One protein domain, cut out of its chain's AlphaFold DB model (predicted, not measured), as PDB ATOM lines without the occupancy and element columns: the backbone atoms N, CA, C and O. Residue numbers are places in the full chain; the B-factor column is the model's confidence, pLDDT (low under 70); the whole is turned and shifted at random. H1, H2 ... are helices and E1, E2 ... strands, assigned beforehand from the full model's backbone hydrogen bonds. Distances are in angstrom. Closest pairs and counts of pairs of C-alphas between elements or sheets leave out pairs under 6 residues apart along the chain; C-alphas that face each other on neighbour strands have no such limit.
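Overview. This is residues 6 to 86 of the 87 residues of an uncharacterized protein of Bacteroidales bacterium (UniProt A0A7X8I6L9). A twisted sheet of four strands makes the main body, with the short helix H1 near one end of its strands, and past the opposite end of E3 and E4 lie two helices off the sheet, H2 and then H3, near each other at a steep tilt without clearly touching. The hairpin E1 and E2 forms one side of the sheet, and the long link of residues 44 to 55 runs back from the end of E3 to the start of E4. The 81 printed residues hold four named strands and three named helices in the order E1 E2 H1 E3 E4 H2 H3, a mixed class; the sheet, also mixed, has the order E1 E2 E3 E4. The whole is loose, with a radius of gyration of the C-alphas of 14.5 A, and flat, spanning 41 by 35 by 16 A.

Arrangement. E1, residues 6 to 8, and E2, residues 15 to 21, are a hairpin of antiparallel neighbours, with N 7 and O 16 at 2.8 A. E3, residues 38 to 43, is parallel to E2, with N 19 and O 40 at 3.0 A. E4, residues 56 to 58, is parallel to E3, with N 57 and O 39 at 2.8 A. E1 and E4 are the edge strands, and from edge to edge the strands' lines turn by 68 degrees. H1, residues 29 to 32, only grazes the sheet; the closest C-alphas of H1 and E4, those of Ile 29 and Ile 56, are 7.3 A apart. E2, H1 and E3 form a strand-helix-strand unit, two parallel neighbour strands with a helix between, and its crossover is right-handed. Residues 27 to 28 pair with residues 48 to 49, parallel. H2, residues 61 to 70, is not on the sheet; its closest C-alpha to E3 is that of Pro 61, 7.3 A from that of Ala 43. H3, residues 77 to 86, is close to H2 but not clearly touching, the closest C-alphas being those of Tyr 69 and Ile 83, 7.3 A apart. The two run opposite ways at a steep tilt of 69 degrees, only just short of about perpendicular. H3 is not on the sheet, and it is apart from E1, E2, E3, E4 and H1. In H2 every O i to N i+4 pair is within hydrogen-bond range, in H3 5 of 6, and H1 is too short for such a pair.

Along the chain. E1 begins at C-alpha 6, (191.994, 244.961, 212.931). E2 is 20.5 A from first to last C-alpha and E3 16.8 A. H2 begins at C-alpha 61, (175.762, 253.162, 221.764), and is 14.3 A long. H3 is 14.7 A long and ends at C-alpha 86, (178.023, 255.043, 236.868).

Size, cuts and confidence. The two C-alphas farthest apart, those of Lys 34 and Leu 85, are 41.5 A apart. The printed part has no cut, and the link from E3 to E4, 12 residues, is long. The mean pLDDT of the printed part is 93.7, and no printed residue is under 70.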
ATOM      1  N   GLU A   6     192.224 246.157 213.733       95.12
ATOM      2  CA  GLU A   6     191.994 244.961 212.931       95.12
ATOM      3  C   GLU A   6     191.864 243.753 213.861       95.12
ATOM      4  O   GLU A   6     192.595 243.618 214.844       95.12
ATOM      5  N   LEU A   7     190.906 242.883 213.561       94.44
ATOM      6  CA  LEU A   7     190.558 241.701 214.335       94.44
ATOM      7  C   LEU A   7     190.588 240.471 213.425       94.44
ATOM      8  O   LEU A   7     190.272 240.552 212.242       94.44
ATOM      9  N   LYS A   8     190.916 239.309 213.995       95.50
ATOM     10  CA  LYS A   8     190.903 238.012 213.305       95.50
ATOM     11  C   LYS A   8     190.032 237.049 214.103       95.50
ATOM     12  O   LYS A   8     190.301 236.793 215.279       95.50
ATOM     13  N   HIS A   9     188.985 236.508 213.490       93.62
ATOM     14  CA  HIS A   9     188.114 235.556 214.169       93.62
ATOM     15  C   HIS A   9     188.828 234.209 214.357       93.62
ATOM     16  O   HIS A   9     189.251 233.579 213.391       93.62
ATOM     17  N   ARG A  10     188.928 233.731 215.606       93.94
ATOM     18  CA  ARG A  10     189.757 232.564 215.971       93.94
ATOM     19  C   ARG A  10     189.381 231.261 215.256       93.94
ATOM     20  O   ARG A  10     190.249 230.425 215.058       93.94
ATOM     21  N   GLN A  11     188.103 231.056 214.930       95.62
ATOM     22  CA  GLN A  11     187.632 229.796 214.328       95.62
ATOM     23  C   GLN A  11     187.461 229.867 212.809       95.62
ATOM     24  O   GLN A  11     187.577 228.853 212.139       95.62
ATOM     25  N   THR A  12     187.129 231.043 212.274       94.50
ATOM     26  CA  THR A  12     186.788 231.206 210.846       94.50
ATOM     27  C   THR A  12     187.893 231.900 210.068       94.50
ATOM     28  O   THR A  12     187.790 232.009 208.853       94.50
ATOM     29  N   GLU A  13     188.902 232.430 210.765       93.94
ATOM     30  CA  GLU A  13     190.025 233.187 210.211       93.94
ATOM     31  C   GLU A  13     189.619 234.424 209.395       93.94
ATOM     32  O   GLU A  13     190.469 235.067 208.776       93.94
ATOM     33  N   LYS A  14     188.339 234.807 209.432       94.06
ATOM     34  CA  LYS A  14     187.860 236.045 208.828       94.06
ATOM     35  C   LYS A  14     188.494 237.230 209.540       94.06
ATOM     36  O   LYS A  14     188.523 237.272 210.774       94.06
ATOM     37  N   SER A  15     189.012 238.162 208.753       95.19
ATOM     38  CA  SER A  15     189.413 239.462 209.271       95.19
ATOM     39  C   SER A  15     188.174 240.329 209.479       95.19
ATOM     40  O   SER A  15     187.131 240.103 208.867       95.19
ATOM     41  N   ALA A  16     188.295 241.308 210.361       96.44
ATOM     42  CA  ALA A  16     187.342 242.388 210.513       96.44
ATOM     43  C   ALA A  16     188.087 243.663 210.898       96.44
ATOM     44  O   ALA A  16     189.143 243.599 211.526       96.44
ATOM     45  N   VAL A  17     187.529 244.818 210.561       96.50
ATOM     46  CA  VAL A  17     188.071 246.112 210.987       96.50
ATOM     47  C   VAL A  17     187.066 246.854 211.851       96.50
ATOM     48  O   VAL A  17     185.854 246.717 211.686       96.50
ATOM     49  N   VAL A  18     187.580 247.652 212.780       96.75
ATOM     50  CA  VAL A  18     186.767 248.478 213.669       96.75
ATOM     51  C   VAL A  18     187.179 249.933 213.521       96.75
ATOM     52  O   VAL A  18     188.354 250.275 213.673       96.75
ATOM     53  N   GLN A  19     186.198 250.802 213.287       96.69
ATOM     54  CA  GLN A  19     186.363 252.236 213.474       96.69
ATOM     55  C   GLN A  19     185.578 252.694 214.695       96.69
ATOM     56  O   GLN A  19     184.379 252.440 214.808       96.69
ATOM     57  N   VAL A  20     186.249 253.472 215.543       95.50
ATOM     58  CA  VAL A  20     185.622 254.167 216.664       95.50
ATOM     59  C   VAL A  20     185.745 255.679 216.486       95.50
ATOM     60  O   VAL A  20     186.805 256.178 216.102       95.50
ATOM     61  N   LYS A  21     184.677 256.428 216.766       95.25
ATOM     62  CA  LYS A  21     184.712 257.888 216.930       95.25
ATOM     63  C   LYS A  21     184.012 258.298 218.217       95.25
ATOM     64  O   LYS A  21     182.963 257.764 218.568       95.25
ATOM     65  N   SER A  22     184.616 259.250 218.922       93.50
ATOM     66  CA  SER A  22     184.090 259.818 220.159       93.50
ATOM     67  C   SER A  22     183.505 261.221 219.946       93.50
ATOM     68  O   SER A  22     183.729 261.875 218.920       93.50
ATOM     69  N   GLY A  23     182.742 261.691 220.935       93.75
ATOM     70  CA  GLY A  23     182.046 262.974 220.893       93.75
ATOM     71  C   GLY A  23     180.871 262.974 219.910       93.75
ATOM     72  O   GLY A  23     180.188 261.964 219.742       93.75
ATOM     73  N   TRP A  24     180.656 264.119 219.261       94.19
ATOM     74  CA  TRP A  24     179.587 264.353 218.280       94.19
ATOM     75  C   TRP A  24     179.994 264.036 216.834       94.19
ATOM     76  O   TRP A  24     179.339 264.478 215.898       94.19
ATOM     77  N   THR A  25     181.084 263.297 216.632       95.19
ATOM     78  CA  THR A  25     181.607 263.005 215.292       95.19
ATOM     79  C   THR A  25     180.846 261.828 214.673       95.19
ATOM     80  O   THR A  25     180.972 260.717 215.195       95.19
ATOM     81  N   PRO A  26     180.069 262.022 213.589       95.69
ATOM     82  CA  PRO A  26     179.395 260.922 212.907       95.69
ATOM     83  C   PRO A  26     180.383 260.078 212.090       95.69
ATOM     84  O   PRO A  26     181.487 260.525 211.765       95.69
ATOM     85  N   LEU A  27     179.966 258.866 211.722       96.12
ATOM     86  CA  LEU A  27     180.696 257.996 210.795       96.12
ATOM     87  C   LEU A  27     179.947 257.852 209.467       96.12
ATOM     88  O   LEU A  27     178.742 257.616 209.454       96.12
ATOM     89  N   ASN A  28     180.667 257.964 208.350       96.25
ATOM     90  CA  ASN A  28     180.118 257.729 207.019       96.25
ATOM     91  C   ASN A  28     180.413 256.292 206.565       96.25
ATOM     92  O   ASN A  28     181.570 255.893 206.473       96.25
ATOM     93  N   ILE A  29     179.368 255.520 206.269       96.25
ATOM     94  CA  ILE A  29     179.452 254.121 205.831       96.25
ATOM     95  C   ILE A  29     180.194 254.009 204.495       96.25
ATOM     96  O   ILE A  29     180.984 253.086 204.295       96.25
ATOM     97  N   ASP A  30     179.973 254.965 203.593       95.75
ATOM     98  CA  ASP A  30     180.544 254.924 202.246       95.75
ATOM     99  C   ASP A  30     182.067 255.128 202.234       95.75
ATOM    100  O   ASP A  30     182.723 254.715 201.281       95.75
ATOM    101  N   ASP A  31     182.655 255.651 203.316       94.94
ATOM    102  CA  ASP A  31     184.111 255.789 203.447       94.94
ATOM    103  C   ASP A  31     184.832 254.431 203.512       94.94
ATOM    104  O   ASP A  31     186.047 254.383 203.317       94.94
ATOM    105  N   TYR A  32     184.107 253.339 203.783       93.56
ATOM    106  CA  TYR A  32     184.643 251.988 203.987       93.56
ATOM    107  C   TYR A  32     184.295 251.018 202.850       93.56
ATOM    108  O   TYR A  32     184.562 249.822 202.948       93.56
ATOM    109  N   ASP A  33     183.707 251.513 201.761       86.94
ATOM    110  CA  ASP A  33     183.141 250.690 200.691       86.94
ATOM    111  C   ASP A  33     184.138 249.783 199.955       86.94
ATOM    112  O   ASP A  33     183.734 248.767 199.394       86.94
ATOM    113  N   LYS A  34     185.428 250.134 199.958       89.69
ATOM    114  CA  LYS A  34     186.483 249.386 199.252       89.69
ATOM    115  C   LYS A  34     187.070 248.232 200.055       89.69
ATOM    116  O   LYS A  34     187.935 247.533 199.532       89.69
ATOM    117  N   LEU A  35     186.687 248.067 201.321       90.38
ATOM    118  CA  LEU A  35     187.243 247.010 202.158       90.38
ATOM    119  C   LEU A  35     186.433 245.724 201.978       90.38
ATOM    120  O   LEU A  35     185.245 245.673 202.288       90.38
ATOM    121  N   ASP A  36     187.110 244.674 201.519       90.56
ATOM    122  CA  ASP A  36     186.547 243.331 201.357       90.56
ATOM    123  C   ASP A  36     186.691 242.521 202.656       90.56
ATOM    124  O   ASP A  36     187.435 241.545 202.755       90.56
ATOM    125  N   THR A  37     186.072 243.028 203.720       93.75
ATOM    126  CA  THR A  37     186.115 242.446 205.066       93.75
ATOM    127  C   THR A  37     184.885 242.880 205.865       93.75
ATOM    128  O   THR A  37     184.172 243.801 205.454       93.75
ATOM    129  N   ASP A  38     184.639 242.240 207.008       95.75
ATOM    130  CA  ASP A  38     183.587 242.674 207.931       95.75
ATOM    131  C   ASP A  38     184.023 243.975 208.635       95.75
ATOM    132  O   ASP A  38     185.128 244.077 209.171       95.75
ATOM    133  N   ILE A  39     183.163 244.991 208.646       96.62
ATOM    134  CA  ILE A  39     183.454 246.314 209.209       96.62
ATOM    135  C   ILE A  39     182.479 246.607 210.346       96.62
ATOM    136  O   ILE A  39     181.263 246.530 210.172       96.62
ATOM    137  N   PHE A  40     183.008 247.023 211.491       96.88
ATOM    138  CA  PHE A  40     182.223 247.475 212.636       96.88
ATOM    139  C   PHE A  40     182.466 248.965 212.871       96.88
ATOM    140  O   PHE A  40     183.595 249.397 213.116       96.88
ATOM    141  N   LEU A  41     181.401 249.759 212.794       97.06
ATOM    142  CA  LEU A  41     181.442 251.204 212.996       97.06
ATOM    143  C   LEU A  41     180.787 251.550 214.327       97.06
ATOM    144  O   LEU A  41     179.632 251.198 214.559       97.06
ATOM    145  N   PHE A  42     181.514 252.267 215.179       97.44
ATOM    146  CA  PHE A  42     181.003 252.755 216.450       97.44
ATOM    147  C   PHE A  42     181.265 254.256 216.608       97.44
ATOM    148  O   PHE A  42     182.410 254.693 216.718       97.44
ATOM    149  N   ALA A  43     180.201 255.053 216.642       96.81
ATOM    150  CA  ALA A  43     180.247 256.467 216.990       96.81
ATOM    151  C   ALA A  43     179.505 256.684 218.310       96.81
ATOM    152  O   ALA A  43     178.341 256.304 218.425       96.81
ATOM    153  N   THR A  44     180.126 257.338 219.297       95.56
ATOM    154  CA  THR A  44     179.456 257.612 220.587       95.56
ATOM    155  C   THR A  44     178.218 258.499 220.442       95.56
ATOM    156  O   THR A  44     177.359 258.482 221.314       95.56
ATOM    157  N   SER A  45     178.121 259.267 219.354       95.94
ATOM    158  CA  SER A  45     176.938 260.060 219.004       95.94
ATOM    159  C   SER A  45     175.757 259.219 218.509       95.94
ATOM    160  O   SER A  45     174.651 259.745 218.409       95.94
ATOM    161  N   GLY A  46     175.986 257.956 218.130       96.56
ATOM    162  CA  GLY A  46     175.005 257.108 217.447       96.56
ATOM    163  C   GLY A  46     174.673 257.562 216.020       96.56
ATOM    164  O   GLY A  46     173.747 257.037 215.412       96.56
ATOM    165  N   GLN A  47     175.401 258.545 215.477       97.50
ATOM    166  CA  GLN A  47     175.108 259.121 214.167       97.50
ATOM    167  C   GLN A  47     175.937 258.460 213.066       97.50
ATOM    168  O   GLN A  47     177.171 258.482 213.087       97.50
ATOM    169  N   TYR A  48     175.227 257.933 212.072       96.56
ATOM    170  CA  TYR A  48     175.795 257.282 210.901       96.56
ATOM    171  C   TYR A  48     175.186 257.869 209.623       96.56
ATOM    172  O   TYR A  48     173.995 258.186 209.577       96.56
ATOM    173  N   HIS A  49     176.004 258.012 208.585       96.38
ATOM    174  CA  HIS A  49     175.603 258.505 207.267       96.38
ATOM    175  C   HIS A  49     175.982 257.507 206.170       96.38
ATOM    176  O   HIS A  49     176.784 256.606 206.402       96.38
ATOM    177  N   GLY A  50     175.424 257.692 204.975       95.88
ATOM    178  CA  GLY A  50     175.718 256.860 203.808       95.88
ATOM    179  C   GLY A  50     174.754 255.689 203.635       95.88
ATOM    180  O   GLY A  50     173.708 255.608 204.286       95.88
ATOM    181  N   THR A  51     175.092 254.795 202.709       95.94
ATOM    182  CA  THR A  51     174.204 253.694 202.306       95.94
ATOM    183  C   THR A  51     174.513 252.417 203.093       95.94
ATOM    184  O   THR A  51     175.666 251.989 203.077       95.94
ATOM    185  N   PRO A  52     173.527 251.753 203.733       94.50
ATOM    186  CA  PRO A  52     173.746 250.472 204.408       94.50
ATOM    187  C   PRO A  52     174.352 249.413 203.478       94.50
ATOM    188  O   PRO A  52     173.932 249.275 202.327       94.50
ATOM    189  N   LYS A  53     175.316 248.635 203.985       94.81
ATOM    190  CA  LYS A  53     176.017 247.583 203.229       94.81
ATOM    191  C   LYS A  53     176.049 246.276 204.020       94.81
ATOM    192  O   LYS A  53     176.127 246.321 205.245       94.81
ATOM    193  N   PRO A  54     176.019 245.109 203.353       94.50
ATOM    194  CA  PRO A  54     175.909 243.816 204.032       94.50
ATOM    195  C   PRO A  54     177.121 243.468 204.908       94.50
ATOM    196  O   PRO A  54     176.961 242.772 205.904       94.50
ATOM    197  N   ASN A  55     178.314 243.957 204.562       95.31
ATOM    198  CA  ASN A  55     179.548 243.739 205.318       95.31
ATOM    199  C   ASN A  55     179.852 244.859 206.329       95.31
ATOM    200  O   ASN A  55     180.921 244.850 206.931       95.31
ATOM    201  N   ILE A  56     178.947 245.831 206.516       96.19
ATOM    202  CA  ILE A  56     179.151 246.957 207.436       96.19
ATOM    203  C   ILE A  56     178.071 246.949 208.509       96.19
ATOM    204  O   ILE A  56     176.889 247.141 208.231       96.19
ATOM    205  N   LYS A  57     178.497 246.786 209.761       96.31
ATOM    206  CA  LYS A  57     177.637 246.858 210.935       96.31
ATOM    207  C   LYS A  57     177.893 248.152 211.702       96.31
ATOM    208  O   LYS A  57     178.960 248.342 212.283       96.31
ATOM    209  N   THR A  58     176.890 249.020 211.756       97.00
ATOM    210  CA  THR A  58     176.852 250.144 212.698       97.00
ATOM    211  C   THR A  58     176.408 249.636 214.065       97.00
ATOM    212  O   THR A  58     175.432 248.889 214.151       97.00
ATOM    213  N   VAL A  59     177.115 250.019 215.123       96.69
ATOM    214  CA  VAL A  59     176.821 249.579 216.491       96.69
ATOM    215  C   VAL A  59     176.121 250.698 217.253       96.69
ATOM    216  O   VAL A  59     176.616 251.824 217.311       96.69
ATOM    217  N   ASP A  60     174.974 250.395 217.848       96.31
ATOM    218  CA  ASP A  60     174.255 251.355 218.682       96.31
ATOM    219  C   ASP A  60     175.029 251.603 220.001       96.31
ATOM    220  O   ASP A  60     175.460 250.639 220.649       96.31
ATOM    221  N   PRO A  61     175.232 252.861 220.433       95.31
ATOM    222  CA  PRO A  61     175.762 253.162 221.764       95.31
ATOM    223  C   PRO A  61     175.070 252.437 222.919       95.31
ATOM    224  O   PRO A  61     175.753 252.026 223.862       95.31
ATOM    225  N   ASP A  62     173.760 252.210 222.840       94.88
ATOM    226  CA  ASP A  62     173.021 251.477 223.864       94.88
ATOM    227  C   ASP A  62     173.360 249.977 223.866       94.88
ATOM    228  O   ASP A  62     173.411 249.367 224.939       94.88
ATOM    229  N   GLU A  63     173.689 249.382 222.710       95.12
ATOM    230  CA  GLU A  63     174.193 248.001 222.640       95.12
ATOM    231  C   GLU A  63     175.536 247.867 223.365       95.12
ATOM    232  O   GLU A  63     175.724 246.937 224.154       95.12
ATOM    233  N   ILE A  64     176.456 248.818 223.156       92.69
ATOM    234  CA  ILE A  64     177.743 248.843 223.865       92.69
ATOM    235  C   ILE A  64     177.519 249.034 225.362       92.69
ATOM    236  O   ILE A  64     178.085 248.298 226.169       92.69
ATOM    237  N   ARG A  65     176.669 249.989 225.750       90.88
ATOM    238  CA  ARG A  65     176.365 250.253 227.159       90.88
ATOM    239  C   ARG A  65     175.804 249.011 227.852       90.88
ATOM    240  O   ARG A  65     176.281 248.639 228.922       90.88
ATOM    241  N   LYS A  66     174.836 248.340 227.226       93.00
ATOM    242  CA  LYS A  66     174.262 247.090 227.731       93.00
ATOM    243  C   LYS A  66     175.325 245.999 227.858       93.00
ATOM    244  O   LYS A  66     175.425 245.377 228.915       93.00
ATOM    245  N   PHE A  67     176.150 245.817 226.827       92.56
ATOM    246  CA  PHE A  67     177.242 244.846 226.842       92.56
ATOM    247  C   PHE A  67     178.207 245.089 228.010       92.56
ATOM    248  O   PHE A  67     178.555 244.142 228.712       92.56
ATOM    249  N   LEU A  68     178.598 246.342 228.264       91.69
ATOM    250  CA  LEU A  68     179.500 246.686 229.366       91.69
ATOM    251  C   LEU A  68     178.931 246.273 230.731       91.69
ATOM    252  O   LEU A  68     179.671 245.722 231.544       91.69
ATOM    253  N   TYR A  69     177.633 246.486 230.975       90.50
ATOM    254  CA  TYR A  69     176.999 246.097 232.239       90.50
ATOM    255  C   TYR A  69     176.800 244.580 232.356       90.50
ATOM    256  O   TYR A  69     177.099 243.994 233.398       90.50
ATOM    257  N   GLU A  70     176.331 243.919 231.297       93.50
ATOM    258  CA  GLU A  70     176.066 242.472 231.312       93.50
ATOM    259  C   GLU A  70     177.355 241.643 231.352       93.50
ATOM    260  O   GLU A  70     177.395 240.570 231.953       93.50
ATOM    261  N   GLN A  71     178.430 242.153 230.752       94.31
ATOM    262  CA  GLN A  71     179.711 241.464 230.617       94.31
ATOM    263  C   GLN A  71     180.815 242.121 231.453       94.31
ATOM    264  O   GLN A  71     181.992 242.038 231.107       94.31
ATOM    265  N   THR A  72     180.457 242.731 232.591       91.31
ATOM    266  CA  THR A  72     181.403 243.432 233.488       91.31
ATOM    267  C   THR A  72     182.627 242.572 233.848       91.31
ATOM    268  O   THR A  72     183.732 243.086 234.012       91.31
ATOM    269  N   HIS A  73     182.471 241.245 233.917       91.50
ATOM    270  CA  HIS A  73     183.557 240.304 234.209       91.50
ATOM    271  C   HIS A  73     184.670 240.264 233.143       91.50
ATOM    272  O   HIS A  73     185.795 239.898 233.480       91.50
ATOM    273  N   LEU A  74     184.384 240.661 231.896       93.06
ATOM    274  CA  LEU A  74     185.355 240.748 230.797       93.06
ATOM    275  C   LEU A  74     186.166 242.050 230.816       93.06
ATOM    276  O   LEU A  74     187.155 242.172 230.091       93.06
ATOM    277  N   LEU A  75     185.748 243.042 231.606       90.81
ATOM    278  CA  LEU A  75     186.393 244.349 231.633       90.81
ATOM    279  C   LEU A  75     187.682 244.319 232.466       90.81
ATOM    280  O   LEU A  75     187.771 243.583 233.448       90.81
ATOM    281  N   PRO A  76     188.679 245.162 232.146       93.00
ATOM    282  CA  PRO A  76     189.810 245.399 233.037       93.00
ATOM    283  C   PRO A  76     189.343 245.925 234.403       93.00
ATOM    284  O   PRO A  76     188.437 246.756 234.451       93.00
ATOM    285  N   GLU A  77     190.007 245.542 235.501       91.25
ATOM    286  CA  GLU A  77     189.632 245.947 236.875       91.25
ATOM    287  C   GLU A  77     189.408 247.457 237.027       91.25
ATOM    288  O   GLU A  77     188.406 247.897 237.586       91.25
ATOM    289  N   LYS A  78     190.284 248.272 236.425       90.19
ATOM    290  CA  LYS A  78     190.141 249.736 236.427       90.19
ATOM    291  C   LYS A  78     188.801 250.211 235.856       90.19
ATOM    292  O   LYS A  78     188.265 251.195 236.336       90.19
ATOM    293  N   MET A  79     188.271 249.538 234.833       90.12
ATOM    294  CA  MET A  79     186.997 249.894 234.203       90.12
ATOM    295  C   MET A  79     185.802 249.403 235.016       90.12
ATOM    296  O   MET A  79     184.780 250.080 235.016       90.12
ATOM    297  N   LYS A  80     185.932 248.281 235.735       90.50
ATOM    298  CA  LYS A  80     184.871 247.779 236.622       90.50
ATOM    299  C   LYS A  80     184.506 248.816 237.684       90.50
ATOM    300  O   LYS A  80     183.332 249.124 237.836       90.50
ATOM    301  N   VAL A  81     185.513 249.443 238.299       87.88
ATOM    302  CA  VAL A  81     185.311 250.532 239.273       87.88
ATOM    303  C   VAL A  81     184.504 251.689 238.668       87.88
ATOM    304  O   VAL A  81     183.556 252.172 239.279       87.88
ATOM    305  N   TRP A  82     184.827 252.119 237.444       87.25
ATOM    306  CA  TRP A  82     184.072 253.182 236.765       87.25
ATOM    307  C   TRP A  82     182.628 252.781 236.447       87.25
ATOM    308  O   TRP A  82     181.720 253.598 236.590       87.25
ATOM    309  N   ILE A  83     182.406 251.535 236.024       87.44
ATOM    310  CA  ILE A  83     181.067 251.004 235.739       87.44
ATOM    311  C   ILE A  83     180.215 250.965 237.015       87.44
ATOM    312  O   ILE A  83     179.058 251.369 236.976       87.44
ATOM    313  N   GLU A  84     180.780 250.543 238.149       84.88
ATOM    314  CA  GLU A  84     180.078 250.516 239.441       84.88
ATOM    315  C   GLU A  84     179.652 251.914 239.910       84.88
ATOM    316  O   GLU A  84     178.561 252.068 240.449       84.88
ATOM    317  N   LEU A  85     180.473 252.938 239.657       84.19
ATOM    318  CA  LEU A  85     180.166 254.328 240.018       84.19
ATOM    319  C   LEU A  85     179.129 254.999 239.101       84.19
ATOM    320  O   LEU A  85     178.600 256.050 239.454       84.19
ATOM    321  N   THR A  86     178.880 254.443 237.913       79.06
ATOM    322  CA  THR A  86     178.023 255.043 236.868       79.06
ATOM    323  C   THR A  86     176.758 254.233 236.575       79.06
ATOM    324  O   THR A  86     176.015 254.567 235.646       79.06
TER     325      THR A  86